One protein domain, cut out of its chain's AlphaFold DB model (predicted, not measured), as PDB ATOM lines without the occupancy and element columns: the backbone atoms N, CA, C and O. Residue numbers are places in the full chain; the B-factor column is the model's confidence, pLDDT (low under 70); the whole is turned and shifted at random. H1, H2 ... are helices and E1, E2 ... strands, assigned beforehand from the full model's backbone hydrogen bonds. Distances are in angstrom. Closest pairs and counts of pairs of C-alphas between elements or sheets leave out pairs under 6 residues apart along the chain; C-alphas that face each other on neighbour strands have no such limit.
ATOM      1  N   TYR A 410     114.486 119.992  97.689       91.94
ATOM      2  CA  TYR A 410     115.162 121.146  98.280       91.94
ATOM      3  C   TYR A 410     115.887 120.773  99.579       91.94
ATOM      4  O   TYR A 410     117.075 121.066  99.717       91.94
ATOM      5  N   LEU A 411     115.194 120.085 100.493       90.12
ATOM      6  CA  LEU A 411     115.741 119.658 101.782       90.12
ATOM      7  C   LEU A 411     116.881 118.644 101.605       90.12
ATOM      8  O   LEU A 411     117.990 118.891 102.069       90.12
ATOM      9  N   ALA A 412     116.674 117.572 100.830       89.81
ATOM     10  CA  ALA A 412     117.723 116.583 100.562       89.81
ATOM     11  C   ALA A 412     118.939 117.189  99.882       89.81
ATOM     12  O   ALA A 412     120.068 116.863 100.246       89.81
ATOM     13  N   TYR A 413     118.727 118.039  98.871       87.06
ATOM     14  CA  TYR A 413     119.851 118.669  98.209       87.06
ATOM     15  C   TYR A 413     120.609 119.514  99.220       87.06
ATOM     16  O   TYR A 413     121.814 119.352  99.318       87.06
ATOM     17  N   ARG A 414     119.944 120.356 100.017       82.00
ATOM     18  CA  ARG A 414     120.602 121.157 101.056       82.00
ATOM     19  C   ARG A 414     121.427 120.295 102.021       82.00
ATOM     20  O   ARG A 414     122.607 120.595 102.192       82.00
ATOM     21  N   ASP A 415     120.839 119.231 102.563       82.62
ATOM     22  CA  ASP A 415     121.411 118.411 103.647       82.62
ATOM     23  C   ASP A 415     122.354 117.303 103.173       82.62
ATOM     24  O   ASP A 415     122.887 116.527 103.975       82.62
ATOM     25  N   ARG A 416     122.587 117.225 101.859       86.62
ATOM     26  CA  ARG A 416     123.489 116.240 101.266       86.62
ATOM     27  C   ARG A 416     124.885 116.318 101.884       86.62
ATOM     28  O   ARG A 416     125.447 117.392 102.097       86.62
ATOM     29  N   LYS A 417     125.492 115.153 102.072       86.38
ATOM     30  CA  LYS A 417     126.876 114.990 102.521       86.38
ATOM     31  C   LYS A 417     127.741 114.555 101.349       86.38
ATOM     32  O   LYS A 417     127.276 113.835 100.468       86.38
ATOM     33  N   LEU A 418     129.003 114.969 101.348       84.19
ATOM     34  CA  LEU A 418     129.988 114.529 100.367       84.19
ATOM     35  C   LEU A 418     130.890 113.463 100.992       84.19
ATOM     36  O   LEU A 418     131.481 113.691 102.045       84.19
ATOM     37  N   LYS A 419     130.985 112.295 100.350       85.31
ATOM     38  CA  LYS A 419     131.898 111.210 100.730       85.31
ATOM     39  C   LYS A 419     132.714 110.808  99.500       85.31
ATOM     40  O   LYS A 419     132.220 110.090  98.634       85.31
ATOM     41  N   GLY A 420     133.949 111.302  99.409       85.25
ATOM     42  CA  GLY A 420     134.732 111.233  98.169       85.25
ATOM     43  C   GLY A 420     134.091 112.109  97.090       85.25
ATOM     44  O   GLY A 420     133.827 113.279  97.337       85.25
ATOM     45  N   ASP A 421     133.773 111.534  95.928       82.31
ATOM     46  CA  ASP A 421     133.038 112.219  94.848       82.31
ATOM     47  C   ASP A 421     131.523 111.944  94.848       82.31
ATOM     48  O   ASP A 421     130.804 112.383  93.945       82.31
ATOM     49  N   ILE A 422     131.025 111.218  95.853       85.12
ATOM     50  CA  ILE A 422     129.621 110.809  95.948       85.12
ATOM     51  C   ILE A 422     128.864 111.752  96.879       85.12
ATOM     52  O   ILE A 422     129.204 111.894  98.057       85.12
ATOM     53  N   TYR A 423     127.790 112.342  96.358       85.25
ATOM     54  CA  TYR A 423     126.806 113.070  97.150       85.25
ATOM     55  C   TYR A 423     125.775 112.082  97.688       85.25
ATOM     56  O   TYR A 423     125.139 111.362  96.918       85.25
ATOM     57  N   ILE A 424     125.616 112.053  99.008       87.12
ATOM     58  CA  ILE A 424     124.680 111.185  99.725       87.12
ATOM     59  C   ILE A 424     123.620 112.067 100.371       87.12
ATOM     60  O   ILE A 424     123.948 113.019 101.075       87.12
ATOM     61  N   MET A 425     122.356 111.744 100.136       90.69
ATOM     62  CA  MET A 425     121.199 112.432 100.695       90.69
ATOM     63  C   MET A 425     120.513 111.553 101.734       90.69
ATOM     64  O   MET A 425     120.632 110.328 101.710       90.69
ATOM     65  N   GLU A 426     119.792 112.199 102.643       87.62
ATOM     66  CA  GLU A 426     118.996 111.517 103.663       87.62
ATOM     67  C   GLU A 426     117.807 110.767 103.045       87.62
ATOM     68  O   GLU A 426     117.567 109.605 103.365       87.62
ATOM     69  N   TYR A 427     117.111 111.402 102.099       90.31
ATOM     70  CA  TYR A 427     115.951 110.816 101.431       90.31
ATOM     71  C   TYR A 427     116.349 109.902 100.263       90.31
ATOM     72  O   TYR A 427     117.264 110.193  99.488       90.31
ATOM     73  N   ASN A 428     115.608 108.807 100.108       90.69
ATOM     74  CA  ASN A 428     115.655 107.895  98.977       90.69
ATOM     75  C   ASN A 428     114.577 108.284  97.954       90.69
ATOM     76  O   ASN A 428     113.379 108.212  98.219       90.69
ATOM     77  N   PHE A 429     115.018 108.662  96.756       90.69
ATOM     78  CA  PHE A 429     114.170 109.144  95.676       90.69
ATOM     79  C   PHE A 429     113.839 108.095  94.609       90.69
ATOM     80  O   PHE A 429     113.444 108.463  93.502       90.69
ATOM     81  N   GLU A 430     113.996 106.796  94.886       87.06
ATOM     82  CA  GLU A 430     113.687 105.728  93.922       87.06
ATOM     83  C   GLU A 430     112.316 105.908  93.256       87.06
ATOM     84  O   GLU A 430     112.268 105.940  92.027       87.06
ATOM     85  N   ASN A 431     111.279 106.205  94.047       86.00
ATOM     86  CA  ASN A 431     109.888 106.378  93.600       86.00
ATOM     87  C   ASN A 431     109.435 107.852  93.465       86.00
ATOM     88  O   ASN A 431     108.237 108.160  93.476       86.00
ATOM     89  N   TYR A 432     110.390 108.781  93.361       89.19
ATOM     90  CA  TYR A 432     110.156 110.229  93.364       89.19
ATOM     91  C   TYR A 432     110.802 110.899  92.141       89.19
ATOM     92  O   TYR A 432     111.801 111.620  92.232       89.19
ATOM     93  N   ASP A 433     110.241 110.625  90.963       89.31
ATOM     94  CA  ASP A 433     110.795 111.063  89.675       89.31
ATOM     95  C   ASP A 433     110.925 112.584  89.551       89.31
ATOM     96  O   ASP A 433     111.904 113.097  88.999       89.31
ATOM     97  N   GLN A 434     109.951 113.331  90.076       90.31
ATOM     98  CA  GLN A 434     109.972 114.784  90.001       90.31
ATOM     99  C   GLN A 434     111.017 115.357  90.970       90.31
ATOM    100  O   GLN A 434     111.708 116.307  90.604       90.31
ATOM    101  N   ALA A 435     111.200 114.756  92.150       92.44
ATOM    102  CA  ALA A 435     112.268 115.124  93.079       92.44
ATOM    103  C   ALA A 435     113.658 114.909  92.457       92.44
ATOM    104  O   ALA A 435     114.497 115.811  92.499       92.44
ATOM    105  N   LYS A 436     113.880 113.768  91.785       91.25
ATOM    106  CA  LYS A 436     115.123 113.514  91.034       91.25
ATOM    107  C   LYS A 436     115.367 114.578  89.966       91.25
ATOM    108  O   LYS A 436     116.489 115.066  89.820       91.25
ATOM    109  N   LYS A 437     114.315 114.965  89.237       90.25
ATOM    110  CA  LYS A 437     114.386 116.026  88.226       90.25
ATOM    111  C   LYS A 437     114.739 117.377  88.845       90.25
ATOM    112  O   LYS A 437     115.595 118.069  88.310       90.25
ATOM    113  N   PHE A 438     114.150 117.728  89.986       91.56
ATOM    114  CA  PHE A 438     114.489 118.953  90.708       91.56
ATOM    115  C   PHE A 438     115.941 118.971  91.186       91.56
ATOM    116  O   PHE A 438     116.614 119.983  91.029       91.56
ATOM    117  N   ILE A 439     116.454 117.858  91.709       89.94
ATOM    118  CA  ILE A 439     117.866 117.744  92.103       89.94
ATOM    119  C   ILE A 439     118.779 117.937  90.889       89.94
ATOM    120  O   ILE A 439     119.750 118.691  90.959       89.94
ATOM    121  N   SER A 440     118.433 117.323  89.755       88.12
ATOM    122  CA  SER A 440     119.130 117.553  88.490       88.12
ATOM    123  C   SER A 440     119.100 119.031  88.099       88.12
ATOM    124  O   SER A 440     120.156 119.618  87.873       88.12
ATOM    125  N   ASP A 441     117.930 119.663  88.078       87.88
ATOM    126  CA  ASP A 441     117.767 121.088  87.773       87.88
ATOM    127  C   ASP A 441     118.654 121.968  88.670       87.88
ATOM    128  O   ASP A 441     119.363 122.844  88.178       87.88
ATOM    129  N   ILE A 442     118.685 121.699  89.976       85.62
ATOM    130  CA  ILE A 442     119.525 122.422  90.935       85.62
ATOM    131  C   ILE A 442     121.026 122.255  90.627       85.62
ATOM    132  O   ILE A 442     121.806 123.201  90.786       85.62
ATOM    133  N   VAL A 443     121.457 121.059  90.214       82.00
ATOM    134  CA  VAL A 443     122.861 120.792  89.865       82.00
ATOM    135  C   VAL A 443     123.269 121.529  88.590       82.00
ATOM    136  O   VAL A 443     124.356 122.109  88.570       82.00
ATOM    137  N   HIS A 444     122.398 121.552  87.578       78.31
ATOM    138  CA  HIS A 444     122.631 122.239  86.300       78.31
ATOM    139  C   HIS A 444     122.437 123.759  86.389       78.31
ATOM    140  O   HIS A 444     122.928 124.504  85.543       78.31
ATOM    141  N   SER A 445     121.716 124.233  87.403       73.81
ATOM    142  CA  SER A 445     121.502 125.651  87.661       73.81
ATOM    143  C   SER A 445     122.805 126.352  88.065       73.81
ATOM    144  O   SER A 445     123.500 125.950  89.001       73.81
ATOM    145  N   ASN A 446     123.089 127.494  87.429       60.31
ATOM    146  CA  ASN A 446     124.212 128.380  87.780       60.31
ATOM    147  C   ASN A 446     123.990 129.143  89.104       60.31
ATOM    148  O   ASN A 446     124.741 130.058  89.450       60.31
ATOM    149  N   ARG A 447     122.925 128.825  89.848       64.12
ATOM    150  CA  ARG A 447     122.486 129.594  91.006       64.12
ATOM    151  C   ARG A 447     123.194 129.158  92.288       64.12
ATOM    152  O   ARG A 447     123.240 127.987  92.661       64.12
ATOM    153  N   VAL A 448     123.736 130.154  92.991       59.00
ATOM    154  CA  VAL A 448     124.469 129.976  94.258       59.00
ATOM    155  C   VAL A 448     123.556 130.168  95.477       59.00
ATOM    156  O   VAL A 448     123.846 129.656  96.549       59.00
ATOM    157  N   LYS A 449     122.432 130.881  95.336       66.69
ATOM    158  CA  LYS A 449     121.491 131.138  96.437       66.69
ATOM    159  C   LYS A 449     120.054 130.889  96.003       66.69
ATOM    160  O   LYS A 449     119.585 131.534  95.065       66.69
ATOM    161  N   PHE A 450     119.366 130.003  96.709       79.38
ATOM    162  CA  PHE A 450     117.917 129.818  96.613       79.38
ATOM    163  C   PHE A 450     117.183 131.017  97.230       79.38
ATOM    164  O   PHE A 450     117.742 131.729  98.060       79.38
ATOM    165  N   ALA A 451     115.970 131.293  96.759       80.75
ATOM    166  CA  ALA A 451     115.102 132.339  97.303       80.75
ATOM    167  C   ALA A 451     114.315 131.844  98.516       80.75
ATOM    168  O   ALA A 451     113.829 132.664  99.294       80.75
ATOM    169  N   LEU A 452     114.158 130.526  98.650       83.00
ATOM    170  CA  LEU A 452     113.535 129.939  99.824       83.00
ATOM    171  C   LEU A 452     114.446 130.083 101.048       83.00
ATOM    172  O   LEU A 452     115.650 129.819 100.925       83.00
ATOM    173  N   PRO A 453     113.877 130.500 102.193       79.88
ATOM    174  CA  PRO A 453     114.620 130.625 103.434       79.88
ATOM    175  C   PRO A 453     115.122 129.262 103.872       79.88
ATOM    176  O   PRO A 453     114.453 128.241 103.690       79.88
ATOM    177  N   ARG A 454     116.315 129.250 104.451       70.69
ATOM    178  CA  ARG A 454     116.925 127.996 104.872       70.69
ATOM    179  C   ARG A 454     116.333 127.559 106.216       70.69
ATOM    180  O   ARG A 454     116.150 128.413 107.080       70.69
ATOM    181  N   PRO A 455     116.055 126.263 106.435       60.75
ATOM    182  CA  PRO A 455     115.579 125.781 107.738       60.75
ATOM    183  C   PRO A 455     116.516 126.135 108.914       60.75
ATOM    184  O   PRO A 455     116.050 126.366 110.022       60.75
ATOM    185  N   ASP A 456     117.821 126.265 108.654       57.31
ATOM    186  CA  ASP A 456     118.882 126.701 109.579       57.31
ATOM    187  C   ASP A 456     118.910 128.218 109.858       57.31
ATOM    188  O   ASP A 456     119.607 128.662 110.760       57.31
ATOM    189  N   GLU A 457     118.093 129.043 109.192       57.62
ATOM    190  CA  GLU A 457     117.883 130.442 109.621       57.62
ATOM    191  C   GLU A 457     117.200 130.534 111.007       57.62
ATOM    192  O   GLU A 457     117.061 131.631 111.548       57.62
ATOM    193  N   ARG A 458     116.798 129.393 111.599       51.97
ATOM    194  CA  ARG A 458     116.390 129.254 113.007       51.97
ATOM    195  C   ARG A 458     117.484 128.727 113.954       51.97
ATOM    196  O   ARG A 458     117.370 129.004 115.142       51.97
ATOM    197  N   GLU A 459     118.514 128.014 113.480       40.47
ATOM    198  CA  GLU A 459     119.601 127.456 114.312       40.47
ATOM    199  C   GLU A 459     120.934 127.321 113.540       40.47
ATOM    200  O   GLU A 459     120.986 126.796 112.428       40.47
ATOM    201  N   GLU A 460     122.038 127.753 114.166       38.91
ATOM    202  CA  GLU A 460     123.399 127.802 113.607       38.91
ATOM    203  C   GLU A 460     123.982 126.420 113.249       38.91
ATOM    204  O   GLU A 460     124.724 125.834 114.035       38.91
ATOM    205  N   ARG A 461     123.756 125.906 112.033       40.78
ATOM    206  CA  ARG A 461     124.662 124.916 111.409       40.78
ATOM    207  C   ARG A 461     124.721 125.094 109.898       40.78
ATOM    208  O   ARG A 461     123.794 124.724 109.187       40.78
ATOM    209  N   TYR A 462     125.852 125.584 109.389       49.28
ATOM    210  CA  TYR A 462     126.095 125.701 107.950       49.28
ATOM    211  C   TYR A 462     127.493 125.198 107.573       49.28
ATOM    212  O   TYR A 462     128.485 125.587 108.185       49.28
ATOM    213  N   ASN A 463     127.583 124.372 106.524       52.53
ATOM    214  CA  ASN A 463     128.850 123.992 105.896       52.53
ATOM    215  C   ASN A 463     129.063 124.834 104.620       52.53
ATOM    216  O   ASN A 463     128.704 124.433 103.510       52.53
ATOM    217  N   VAL A 464     129.608 126.046 104.798       52.41
ATOM    218  CA  VAL A 464     129.953 126.995 103.715       52.41
ATOM    219  C   VAL A 464     130.913 126.367 102.704       52.41
ATOM    220  O   VAL A 464     130.815 126.630 101.500       52.41
ATOM    221  N   GLU A 465     131.833 125.542 103.194       53.41
ATOM    222  CA  GLU A 465     132.946 124.993 102.428       53.41
ATOM    223  C   GLU A 465     132.443 124.057 101.330       53.41
ATOM    224  O   GLU A 465     132.790 124.256 100.163       53.41
ATOM    225  N   LEU A 466     131.510 123.156 101.649       56.59
ATOM    226  CA  LEU A 466     130.923 122.223 100.680       56.59
ATOM    227  C   LEU A 466     130.213 122.943  99.519       56.59
ATOM    228  O   LEU A 466     130.322 122.551  98.355       56.59
ATOM    229  N   TYR A 467     129.495 124.030  99.813       56.88
ATOM    230  CA  TYR A 467     128.827 124.812  98.772       56.88
ATOM    231  C   TYR A 467     129.846 125.527  97.874       56.88
ATOM    232  O   TYR A 467     129.669 125.605  96.656       56.88
ATOM    233  N   SER A 468     130.940 126.015  98.466       53.81
ATOM    234  CA  SER A 468     132.032 126.654  97.734       53.81
ATOM    235  C   SER A 468     132.775 125.673  96.816       53.81
ATOM    236  O   SER A 468     133.108 126.041  95.691       53.81
ATOM    237  N   GLU A 469     132.963 124.413  97.224       59.59
ATOM    238  CA  GLU A 469     133.594 123.370  96.403       59.59
ATOM    239  C   GLU A 469     132.763 123.004  95.175       59.59
ATOM    240  O   GLU A 469     133.296 122.846  94.077       59.59
ATOM    241  N   ILE A 470     131.442 122.943  95.324       57.44
ATOM    242  CA  ILE A 470     130.527 122.689  94.208       57.44
ATOM    243  C   ILE A 470     130.574 123.842  93.210       57.44
ATOM    244  O   ILE A 470     130.634 123.613  92.006       57.44
ATOM    245  N   VAL A 471     130.608 125.088  93.691       56.00
ATOM    246  CA  VAL A 471     130.775 126.267  92.826       56.00
ATOM    247  C   VAL A 471     132.143 126.265  92.134       56.00
ATOM    248  O   VAL A 471     132.221 126.576  90.946       56.00
ATOM    249  N   LYS A 472     133.211 125.838  92.817       59.09
ATOM    250  CA  LYS A 472     134.539 125.653  92.208       59.09
ATOM    251  C   LYS A 472     134.521 124.575  91.116       59.09
ATOM    252  O   LYS A 472     135.021 124.835  90.025       59.09
ATOM    253  N   LYS A 473     133.881 123.417  91.350       57.31
ATOM    254  CA  LYS A 473     133.683 122.367  90.330       57.31
ATOM    255  C   LYS A 473     132.798 122.852  89.160       57.31
ATOM    256  O   LYS A 473     133.018 122.422  88.032       57.31
ATOM    257  N   ARG A 474     131.858 123.785  89.395       54.97
ATOM    258  CA  ARG A 474     130.961 124.397  88.382       54.97
ATOM    259  C   ARG A 474     131.632 125.432  87.469       54.97
ATOM    260  O   ARG A 474     131.271 125.523  86.303       54.97
ATOM    261  N   ASN A 475     132.593 126.209  87.972       49.78
ATOM    262  CA  ASN A 475     133.260 127.274  87.199       49.78
ATOM    263  C   ASN A 475     134.311 126.759  86.193       49.78
ATOM    264  O   ASN A 475     134.922 127.547  85.468       49.78
ATOM    265  N   LEU A 476     134.528 125.444  86.116       46.94
ATOM    266  CA  LEU A 476     135.431 124.815  85.156       46.94
ATOM    267  C   LEU A 476     134.662 124.507  83.859       46.94
ATOM    268  O   LEU A 476     133.813 123.621  83.851       46.94
ATOM    269  N   LYS A 477     134.976 125.210  82.758       45.38
ATOM    270  CA  LYS A 477     134.350 125.045  81.423       45.38
ATOM    271  C   LYS A 477     134.093 123.558  81.076       45.38
ATOM    272  O   LYS A 477     135.041 122.767  81.034       45.38
ATOM    273  N   GLY A 478     132.825 123.197  80.845       57.47
ATOM    274  CA  GLY A 478     132.352 121.861  80.441       57.47
ATOM    275  C   GLY A 478     130.864 121.641  80.755       57.47
ATOM    276  O   GLY A 478     130.300 122.342  81.594       57.47
ATOM    277  N   THR A 479     130.215 120.688  80.082       63.25
ATOM    278  CA  THR A 479     128.840 120.264  80.394       63.25
ATOM    279  C   THR A 479     128.855 119.345  81.615       63.25
ATOM    280  O   THR A 479     129.613 118.376  81.669       63.25
ATOM    281  N   ILE A 480     128.037 119.668  82.617       73.12
ATOM    282  CA  ILE A 480     127.886 118.876  83.841       73.12
ATOM    283  C   ILE A 480     126.783 117.840  83.610       73.12
ATOM    284  O   ILE A 480     125.731 118.191  83.085       73.12
ATOM    285  N   GLU A 481     127.015 116.589  83.999       79.75
ATOM    286  CA  GLU A 481     126.034 115.504  83.935       79.75
ATOM    287  C   GLU A 481     125.854 114.875  85.322       79.75
ATOM    288  O   GLU A 481     126.825 114.561  86.011       79.75
ATOM    289  N   LEU A 482     124.605 114.694  85.751       83.75
ATOM    290  CA  LEU A 482     124.276 114.030  87.012       83.75
ATOM    291  C   LEU A 482     124.008 112.547  86.751       83.75
ATOM    292  O   LEU A 482     123.059 112.208  86.045       83.75
ATOM    293  N   LYS A 483     124.800 111.660  87.367       87.62
ATOM    294  CA  LYS A 483     124.581 110.208  87.316       87.62
ATOM    295  C   LYS A 483     124.149 109.686  88.682       87.62
ATOM    296  O   LYS A 483     124.894 109.766  89.658       87.62
ATOM    297  N   TRP A 484     122.941 109.137  88.739       88.56
ATOM    298  CA  TRP A 484     122.418 108.461  89.925       88.56
ATOM    299  C   TRP A 484     123.147 107.132  90.141       88.56
ATOM    300  O   TRP A 484     123.331 106.369  89.193       88.56
ATOM    301  N   LEU A 485     123.563 106.863  91.381       86.25
ATOM    302  CA  LEU A 485     124.150 105.578  91.779       86.25
ATOM    303  C   LEU A 485     123.100 104.677  92.434       86.25
ATOM    304  O   LEU A 485     122.958 103.515  92.069       86.25
ATOM    305  N   LYS A 486     122.361 105.237  93.399       81.50
ATOM    306  CA  LYS A 486     121.205 104.644  94.091       81.50
ATOM    307  C   LYS A 486     120.189 105.752  94.368       81.50
ATOM    308  O   LYS A 486     120.529 106.926  94.237       81.50
ATOM    309  N   GLY A 487     118.961 105.428  94.774       80.19
ATOM    310  CA  GLY A 487     117.912 106.443  94.957       80.19
ATOM    311  C   GLY A 487     118.249 107.598  95.912       80.19
ATOM    312  O   GLY A 487     117.669 108.672  95.785       80.19
ATOM    313  N   ASN A 488     119.223 107.430  96.808       88.56
ATOM    314  CA  ASN A 488     119.693 108.454  97.746       88.56
ATOM    315  C   ASN A 488     121.100 109.009  97.442       88.56
ATOM    316  O   ASN A 488     121.650 109.752  98.253       88.56
ATOM    317  N   SER A 489     121.736 108.634  96.328       88.88
ATOM    318  CA  SER A 489     123.113 109.054  96.044       88.88
ATOM    319  C   SER A 489     123.397 109.257  94.563       88.88
ATOM    320  O   SER A 489     122.911 108.532  93.692       88.88
ATOM    321  N   PHE A 490     124.224 110.257  94.270       87.56
ATOM    322  CA  PHE A 490     124.601 110.610  92.908       87.56
ATOM    323  C   PHE A 490     126.039 111.119  92.835       87.56
ATOM    324  O   PHE A 490     126.623 111.563  93.824       87.56
ATOM    325  N   ILE A 491     126.592 111.074  91.628       86.38
ATOM    326  CA  ILE A 491     127.873 111.685  91.279       86.38
ATOM    327  C   ILE A 491     127.653 112.759  90.220       86.38
ATOM    328  O   ILE A 491     126.726 112.687  89.408       86.38
ATOM    329  N   ILE A 492     128.524 113.762  90.238       82.38
ATOM    330  CA  ILE A 492     128.550 114.824  89.239       82.38
ATOM    331  C   ILE A 492     129.711 114.524  88.291       82.38
ATOM    332  O   ILE A 492     130.871 114.602  88.689       82.38
ATOM    333  N   LEU A 493     129.388 114.162  87.052       79.81
ATOM    334  CA  LEU A 493     130.345 113.890  85.987       79.81
ATOM    335  C   LEU A 493     130.556 115.136  85.127       79.81
ATOM    336  O   LEU A 493     129.650 115.950  84.936       79.81
ATOM    337  N   LYS A 494     131.759 115.268  84.570       71.12
ATOM    338  CA  LYS A 494     132.086 116.289  83.575       71.12
ATOM    339  C   LYS A 494     132.135 115.633  82.200       71.12
ATOM    340  O   LYS A 494     132.914 114.706  82.004       71.12
ATOM    341  N   LYS A 495     131.367 116.146  81.239       58.06
ATOM    342  CA  LYS A 495     131.604 115.874  79.820       58.06
ATOM    343  C   LYS A 495     132.611 116.893  79.296       58.06
ATOM    344  O   LYS A 495     132.324 118.088  79.198       58.06
ATOM    345  N   THR A 496     133.823 116.432  79.008       49.19
ATOM    346  CA  THR A 496     134.723 117.113  78.073       49.19
ATOM    347  C   THR A 496     134.187 116.895  76.659       49.19
ATOM    348  O   THR A 496     133.590 115.857  76.375       49.19
TER     349      THR A 496
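Overview. This is residues 410 to 496 of the 508 residues of an uncharacterized protein of Flavobacterium tibetense (UniProt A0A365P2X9). A twisted antiparallel sheet made of two hairpins, a long one of E3 and E4 and a short one of E1 and E2, has the helix H2 packed over E3, while H4 packs more loosely on the sheet and H1 sits near E2. Between H2 and H4 the chain swings out in a loop that holds the short helix H3, and its residues 456 to 461 stick out free of the rest. The printed part has 87 residues, with four named helices and four named strands in the order H1, E1, E2, H2, H3, H4, E3, E4; the sheet's order is E1, E2, E4, E3, and the class is mixed, helices and strands. The whole is compact, with a radius of gyration of the C-alphas of 13.0 A and spans of 41 by 32 by 25 A.

Arrangement. In the sheet, E3, residues 479 to 486, and E4, residues 489 to 495, form a hairpin, with N 493 and O 481 within hydrogen-bond range at 2.8 A. E4 is also the antiparallel neighbour of E2, residues 422 to 424, with N 423 and O 490 at 2.9 A. E2 and E1, residues 417 to 419, form the other hairpin, with N 417 and O 424 at 2.8 A. From edge to edge the strands' lines turn by 92 degrees. Two layers are formed, helices on one face of a sheet: H2, residues 433 to 444, and H4, residues 464 to 474. H2 is over E3 at a height of 10.1 A over the sheet, and the closest C-alphas, of Ser 440 and Leu 482, are 6.4 A apart. It runs only just slantwise to the strands, at 33 degrees to E3 on the local plane. H4 and E4 are near each other, and H2 and H4 are apart. H1, residues 410 to 415, only grazes the sheet and only just touches residues 438 to 439 of H2, with 3 pairs of C-alphas within 8 A, the closest being Tyr 413 and Ile 439 at 6.5 A; the tilt is steep, 65 degrees. H3, residues 455 to 458, is not on the sheet and touches no helix. In H1, H2 and H4 every O i to N i+4 pair is within hydrogen-bond range; H3 is too short for such a pair.

Along the chain. E3 spans 22.1 A from C-alpha 479 at (128.840, 120.264, 80.394) to C-alpha 486, and E4 spans 19.5 A, ending at C-alpha 495 at (131.604, 115.874, 79.820). H2 measures 16.6 A and H4 15.6 A. H1 begins at C-alpha 410 at (115.162, 121.146, 98.280).

Size, cuts and confidence. The C-alphas farthest apart, of Arg 458 and Thr 496, are 41.3 A apart. The printed part has no cut, and no link is long. The mean pLDDT of the printed part is 74.3; residues 446 to 449, 455 to 479 and 495 to 496 are under 70.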